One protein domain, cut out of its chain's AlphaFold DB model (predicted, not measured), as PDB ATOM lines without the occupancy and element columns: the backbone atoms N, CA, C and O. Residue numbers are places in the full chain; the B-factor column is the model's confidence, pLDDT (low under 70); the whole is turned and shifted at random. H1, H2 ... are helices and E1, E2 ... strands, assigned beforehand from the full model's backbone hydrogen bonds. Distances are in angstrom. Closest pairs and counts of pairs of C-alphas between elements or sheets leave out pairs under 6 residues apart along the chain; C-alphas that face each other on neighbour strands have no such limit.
ATOM      1  N   VAL A   2     141.402 135.697 144.555       68.38
ATOM      2  CA  VAL A   2     140.826 136.934 145.112       68.38
ATOM      3  C   VAL A   2     141.778 137.451 146.183       68.38
ATOM      4  O   VAL A   2     141.966 136.759 147.179       68.38
ATOM      5  N   SER A   3     142.377 138.623 145.969       73.38
ATOM      6  CA  SER A   3     143.255 139.261 146.957       73.38
ATOM      7  C   SER A   3     142.470 139.635 148.214       73.38
ATOM      8  O   SER A   3     141.381 140.215 148.136       73.38
ATOM      9  N   ARG A   4     143.015 139.270 149.372       77.12
ATOM     10  CA  ARG A   4     142.437 139.469 150.703       77.12
ATOM     11  C   ARG A   4     143.163 140.591 151.436       77.12
ATOM     12  O   ARG A   4     144.288 140.940 151.094       77.12
ATOM     13  N   VAL A   5     142.518 141.143 152.463       78.94
ATOM     14  CA  VAL A   5     143.194 142.052 153.400       78.94
ATOM     15  C   VAL A   5     144.378 141.315 154.023       78.94
ATOM     16  O   VAL A   5     144.247 140.172 154.460       78.94
ATOM     17  N   GLY A   6     145.535 141.964 154.012       74.44
ATOM     18  CA  GLY A   6     146.806 141.387 154.417       74.44
ATOM     19  C   GLY A   6     147.609 140.741 153.286       74.44
ATOM     20  O   GLY A   6     148.766 140.365 153.492       74.44
ATOM     21  N   ASP A   7     147.043 140.566 152.094       79.38
ATOM     22  CA  ASP A   7     147.829 140.057 150.978       79.38
ATOM     23  C   ASP A   7     148.818 141.118 150.505       79.38
ATOM     24  O   ASP A   7     148.534 142.319 150.447       79.38
ATOM     25  N   SER A   8     149.997 140.643 150.144       80.25
ATOM     26  CA  SER A   8     151.027 141.460 149.536       80.25
ATOM     27  C   SER A   8     150.924 141.357 148.014       80.25
ATOM     28  O   SER A   8     150.808 140.262 147.454       80.25
ATOM     29  N   LEU A   9     150.961 142.506 147.345       84.06
ATOM     30  CA  LEU A   9     150.787 142.654 145.904       84.06
ATOM     31  C   LEU A   9     151.918 143.487 145.308       84.06
ATOM     32  O   LEU A   9     152.495 144.347 145.968       84.06
ATOM     33  N   PHE A  10     152.183 143.263 144.025       84.00
ATOM     34  CA  PHE A  10     153.041 144.125 143.222       84.00
ATOM     35  C   PHE A  10     152.185 144.831 142.182       84.00
ATOM     36  O   PHE A  10     151.384 144.201 141.488       84.00
ATOM     37  N   ASN A  11     152.329 146.150 142.085       82.88
ATOM     38  CA  ASN A  11     151.668 146.903 141.029       82.88
ATOM     39  C   ASN A  11     152.393 146.704 139.682       82.88
ATOM     40  O   ASN A  11     153.468 146.108 139.611       82.88
ATOM     41  N   ARG A  12     151.828 147.239 138.592       83.31
ATOM     42  CA  ARG A  12     152.431 147.148 137.245       83.31
ATOM     43  C   ARG A  12     153.849 147.720 137.142       83.31
ATOM     44  O   ARG A  12     154.577 147.324 136.242       83.31
ATOM     45  N   ALA A  13     154.220 148.644 138.024       85.31
ATOM     46  CA  ALA A  13     155.551 149.241 138.067       85.31
ATOM     47  C   ALA A  13     156.549 148.422 138.908       85.31
ATOM     48  O   ALA A  13     157.694 148.833 139.056       85.31
ATOM     49  N   GLY A  14     156.130 147.282 139.470       81.50
ATOM     50  CA  GLY A  14     156.960 146.447 140.337       81.50
ATOM     51  C   GLY A  14     157.046 146.938 141.784       81.50
ATOM     52  O   GLY A  14     157.771 146.345 142.579       81.50
ATOM     53  N   ASN A  15     156.295 147.977 142.162       82.62
ATOM     54  CA  ASN A  15     156.282 148.454 143.542       82.62
ATOM     55  C   ASN A  15     155.417 147.527 144.392       82.62
ATOM     56  O   ASN A  15     154.272 147.230 144.029       82.62
ATOM     57  N   SER A  16     155.958 147.100 145.531       84.38
ATOM     58  CA  SER A  16     155.219 146.306 146.505       84.38
ATOM     59  C   SER A  16     154.162 147.151 147.215       84.38
ATOM     60  O   SER A  16     154.261 148.375 147.336       84.38
ATOM     61  N   GLY A  17     153.121 146.482 147.685       83.69
ATOM     62  CA  GLY A  17     152.071 147.077 148.485       83.69
ATOM     63  C   GLY A  17     151.306 146.016 149.260       83.69
ATOM     64  O   GLY A  17     151.349 144.832 148.928       83.69
ATOM     65  N   PHE A  18     150.618 146.450 150.305       83.94
ATOM     66  CA  PHE A  18     149.891 145.585 151.225       83.94
ATOM     67  C   PHE A  18     148.411 145.953 151.228       83.94
ATOM     68  O   PHE A  18     148.077 147.126 151.385       83.94
ATOM     69  N   VAL A  19     147.515 144.987 151.025       85.19
ATOM     70  CA  VAL A  19     146.070 145.253 150.990       85.19
ATOM     71  C   VAL A  19     145.571 145.556 152.402       85.19
ATOM     72  O   VAL A  19     145.579 144.679 153.261       85.19
ATOM     73  N   VAL A  20     145.096 146.778 152.634       84.50
ATOM     74  CA  VAL A  20     144.564 147.226 153.934       84.50
ATOM     75  C   VAL A  20     143.046 147.096 153.979       84.50
ATOM     76  O   VAL A  20     142.479 146.704 154.995       84.50
ATOM     77  N   ALA A  21     142.375 147.383 152.866       84.19
ATOM     78  CA  ALA A  21     140.928 147.278 152.774       84.19
ATOM     79  C   ALA A  21     140.484 146.879 151.367       84.19
ATOM     80  O   ALA A  21     141.212 147.018 150.381       84.19
ATOM     81  N   ARG A  22     139.254 146.375 151.284       82.38
ATOM     82  CA  ARG A  22     138.576 146.076 150.025       82.38
ATOM     83  C   ARG A  22     137.250 146.814 149.985       82.38
ATOM     84  O   ARG A  22     136.380 146.555 150.812       82.38
ATOM     85  N   ASP A  23     137.081 147.671 148.986       83.44
ATOM     86  CA  ASP A  23     135.791 148.277 148.677       83.44
ATOM     87  C   ASP A  23     135.028 147.333 147.741       83.44
ATOM     88  O   ASP A  23     135.295 147.238 146.541       83.44
ATOM     89  N   THR A  24     134.076 146.591 148.302       79.81
ATOM     90  CA  THR A  24     133.256 145.636 147.545       79.81
ATOM     91  C   THR A  24     132.243 146.308 146.625       79.81
ATOM     92  O   THR A  24     131.743 145.649 145.720       79.81
ATOM     93  N   LYS A  25     131.944 147.598 146.817       83.25
ATOM     94  CA  LYS A  25     131.011 148.346 145.963       83.25
ATOM     95  C   LYS A  25     131.701 148.912 144.729       83.25
ATOM     96  O   LYS A  25     131.075 149.000 143.679       83.25
ATOM     97  N   LYS A  26     132.966 149.314 144.863       83.62
ATOM     98  CA  LYS A  26     133.773 149.873 143.764       83.62
ATOM     99  C   LYS A  26     134.699 148.857 143.101       83.62
ATOM    100  O   LYS A  26     135.363 149.202 142.132       83.62
ATOM    101  N   GLU A  27     134.760 147.639 143.634       81.56
ATOM    102  CA  GLU A  27     135.691 146.585 143.210       81.56
ATOM    103  C   GLU A  27     137.170 147.017 143.277       81.56
ATOM    104  O   GLU A  27     138.017 146.531 142.529       81.56
ATOM    105  N   THR A  28     137.497 147.913 144.214       83.06
ATOM    106  CA  THR A  28     138.851 148.446 144.415       83.06
ATOM    107  C   THR A  28     139.493 147.917 145.695       83.06
ATOM    108  O   THR A  28     138.817 147.553 146.661       83.06
ATOM    109  N   LEU A  29     140.826 147.882 145.706       84.69
ATOM    110  CA  LEU A  29     141.637 147.536 146.872       84.69
ATOM    111  C   LEU A  29     142.383 148.779 147.348       84.69
ATOM    112  O   LEU A  29     143.034 149.443 146.540       84.69
ATOM    113  N   ASP A  30     142.331 149.046 148.649       86.12
ATOM    114  CA  ASP A  30     143.209 150.024 149.281       86.12
ATOM    115  C   ASP A  30     144.524 149.343 149.625       86.12
ATOM    116  O   ASP A  30     144.559 148.342 150.350       86.12
ATOM    117  N   VAL A  31     145.610 149.885 149.082       86.50
ATOM    118  CA  VAL A  31     146.944 149.300 149.182       86.50
ATOM    119  C   VAL A  31     147.876 150.286 149.874       86.50
ATOM    120  O   VAL A  31     148.137 151.373 149.359       86.50
ATOM    121  N   ALA A  32     148.414 149.896 151.026       84.19
ATOM    122  CA  ALA A  32     149.469 150.642 151.691       84.19
ATOM    123  C   ALA A  32     150.808 150.379 150.999       84.19
ATOM    124  O   ALA A  32     151.228 149.232 150.844       84.19
ATOM    125  N   GLN A  33     151.484 151.456 150.604       82.81
ATOM    126  CA  GLN A  33     152.842 151.423 150.045       82.81
ATOM    127  C   GLN A  33     153.880 152.075 150.974       82.81
ATOM    128  O   GLN A  33     155.072 152.018 150.697       82.81
ATOM    129  N   ALA A  34     153.429 152.703 152.064       80.56
ATOM    130  CA  ALA A  34     154.255 153.319 153.096       80.56
ATOM    131  C   ALA A  34     153.467 153.404 154.416       80.56
ATOM    132  O   ALA A  34     152.243 153.257 154.429       80.56
ATOM    133  N   GLY A  35     154.165 153.674 155.522       81.38
ATOM    134  CA  GLY A  35     153.555 153.862 156.842       81.38
ATOM    135  C   GLY A  35     153.443 152.578 157.678       81.38
ATOM    136  O   GLY A  35     153.975 151.536 157.292       81.38
ATOM    137  N   PRO A  36     152.780 152.642 158.848       80.44
ATOM    138  CA  PRO A  36     152.797 151.568 159.844       80.44
ATOM    139  C   PRO A  36     152.186 150.257 159.338       80.44
ATOM    140  O   PRO A  36     152.719 149.194 159.634       80.44
ATOM    141  N   GLU A  37     151.132 150.321 158.520       74.81
ATOM    142  CA  GLU A  37     150.514 149.136 157.902       74.81
ATOM    143  C   GLU A  37     151.457 148.441 156.911       74.81
ATOM    144  O   GLU A  37     151.555 147.214 156.880       74.81
ATOM    145  N   TRP A  38     152.213 149.223 156.134       78.56
ATOM    146  CA  TRP A  38     153.208 148.684 155.211       78.56
ATOM    147  C   TRP A  38     154.399 148.071 155.959       78.56
ATOM    148  O   TRP A  38     154.821 146.963 155.635       78.56
ATOM    149  N   GLU A  39     154.903 148.739 157.003       77.88
ATOM    150  CA  GLU A  39     155.968 148.188 157.853       77.88
ATOM    151  C   GLU A  39     155.520 146.917 158.577       77.88
ATOM    152  O   GLU A  39     156.301 145.969 158.685       77.88
ATOM    153  N   LYS A  40     154.263 146.858 159.037       74.44
ATOM    154  CA  LYS A  40     153.690 145.645 159.626       74.44
ATOM    155  C   LYS A  40     153.691 144.504 158.606       74.44
ATOM    156  O   LYS A  40     154.200 143.433 158.910       74.44
ATOM    157  N   GLY A  41     153.214 144.737 157.384       71.12
ATOM    158  CA  GLY A  41     153.257 143.731 156.317       71.12
ATOM    159  C   GLY A  41     154.680 143.270 155.982       71.12
ATOM    160  O   GLY A  41     154.944 142.073 155.886       71.12
ATOM    161  N   ARG A  42     155.633 144.207 155.892       74.38
ATOM    162  CA  ARG A  42     157.047 143.913 155.603       74.38
ATOM    163  C   ARG A  42     157.693 143.030 156.669       74.38
ATOM    164  O   ARG A  42     158.556 142.220 156.345       74.38
ATOM    165  N   ARG A  43     157.271 143.168 157.929       75.50
ATOM    166  CA  ARG A  43     157.774 142.355 159.040       75.50
ATOM    167  C   ARG A  43     157.441 140.877 158.877       75.50
ATOM    168  O   ARG A  43     158.287 140.077 159.231       75.50
ATOM    169  N   TYR A  44     156.285 140.502 158.350       74.25
ATOM    170  CA  TYR A  44     155.862 139.094 158.327       74.25
ATOM    171  C   TYR A  44     156.057 138.413 156.963       74.25
ATOM    172  O   TYR A  44     155.770 137.232 156.811       74.25
ATOM    173  N   GLY A  45     156.571 139.136 155.965       70.50
ATOM    174  CA  GLY A  45     156.770 138.603 154.620       70.50
ATOM    175  C   GLY A  45     155.463 138.399 153.839       70.50
ATOM    176  O   GLY A  45     154.370 138.777 154.261       70.50
ATOM    177  N   PHE A  46     155.582 137.822 152.641       69.75
ATOM    178  CA  PHE A  46     154.470 137.650 151.698       69.75
ATOM    179  C   PHE A  46     153.619 136.422 152.059       69.75
ATOM    180  O   PHE A  46     153.720 135.379 151.419       69.75
ATOM    181  N   ILE A  47     152.760 136.545 153.071       74.25
ATOM    182  CA  ILE A  47     151.908 135.457 153.588       74.25
ATOM    183  C   ILE A  47     150.550 135.332 152.877       74.25
ATOM    184  O   ILE A  47     149.477 135.326 153.486       74.25
ATOM    185  N   ASN A  48     150.585 135.244 151.549       76.44
ATOM    186  CA  ASN A  48     149.377 135.173 150.726       76.44
ATOM    187  C   ASN A  48     148.639 133.832 150.905       76.44
ATOM    188  O   ASN A  48     149.249 132.762 150.955       76.44
ATOM    189  N   GLY A  49     147.305 133.880 150.948       74.94
ATOM    190  CA  GLY A  49     146.462 132.675 150.980       74.94
ATOM    191  C   GLY A  49     146.275 132.020 152.354       74.94
ATOM    192  O   GLY A  49     145.642 130.970 152.425       74.94
ATOM    193  N   MET A  50     146.768 132.633 153.435       80.06
ATOM    194  CA  MET A  50     146.355 132.272 154.795       80.06
ATOM    195  C   MET A  50     144.952 132.811 155.108       80.06
ATOM    196  O   MET A  50     144.569 133.898 154.661       80.06
TER     197      MET A  50
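This is residues 2 to 50 of the 123 residues of an uncharacterized protein of Proteobacteria bacterium (UniProt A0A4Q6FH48). A small twisted sheet of three strands has one short helix, H1, packed over one end, and the tip of its E2-E3 hairpin, residues 23 to 28, sticks out at the other. The 49 printed residues include E1, E2, E3 and H1 in that order, a mixed class; the strands form a meander, each the antiparallel neighbour of the one before. The whole is compact, with radius of gyration of the C-alphas 10.4 A and spans of 30 by 25 by 18 A.

E1, residues 8 to 10, and E2, residues 16 to 23, form a hairpin; N 9 and O 17, 2.8 A apart, are within hydrogen-bond range. E2 bends by 65 degrees at residue 20. It forms a hairpin with E3, residues 28 to 32; N 20 and O 30, 2.8 A apart, are within range. H1, residues 36 to 44, is on the sheet, height 9.1 A; its closest C-alphas to E2 are Trp 38 and Phe 18, 6.0 A. In H1, 4 of 5 O i to N i+4 pairs are within range.

E1 begins at C-alpha 8 (151.027, 141.460, 149.536); E2 spans 19.6 A, E3 13.1 A. H1 spans 12.9 A, ending at C-alpha 44 (155.862, 139.094, 158.327).

The printed part has no cut. Residues 2 and 46 are under pLDDT 70.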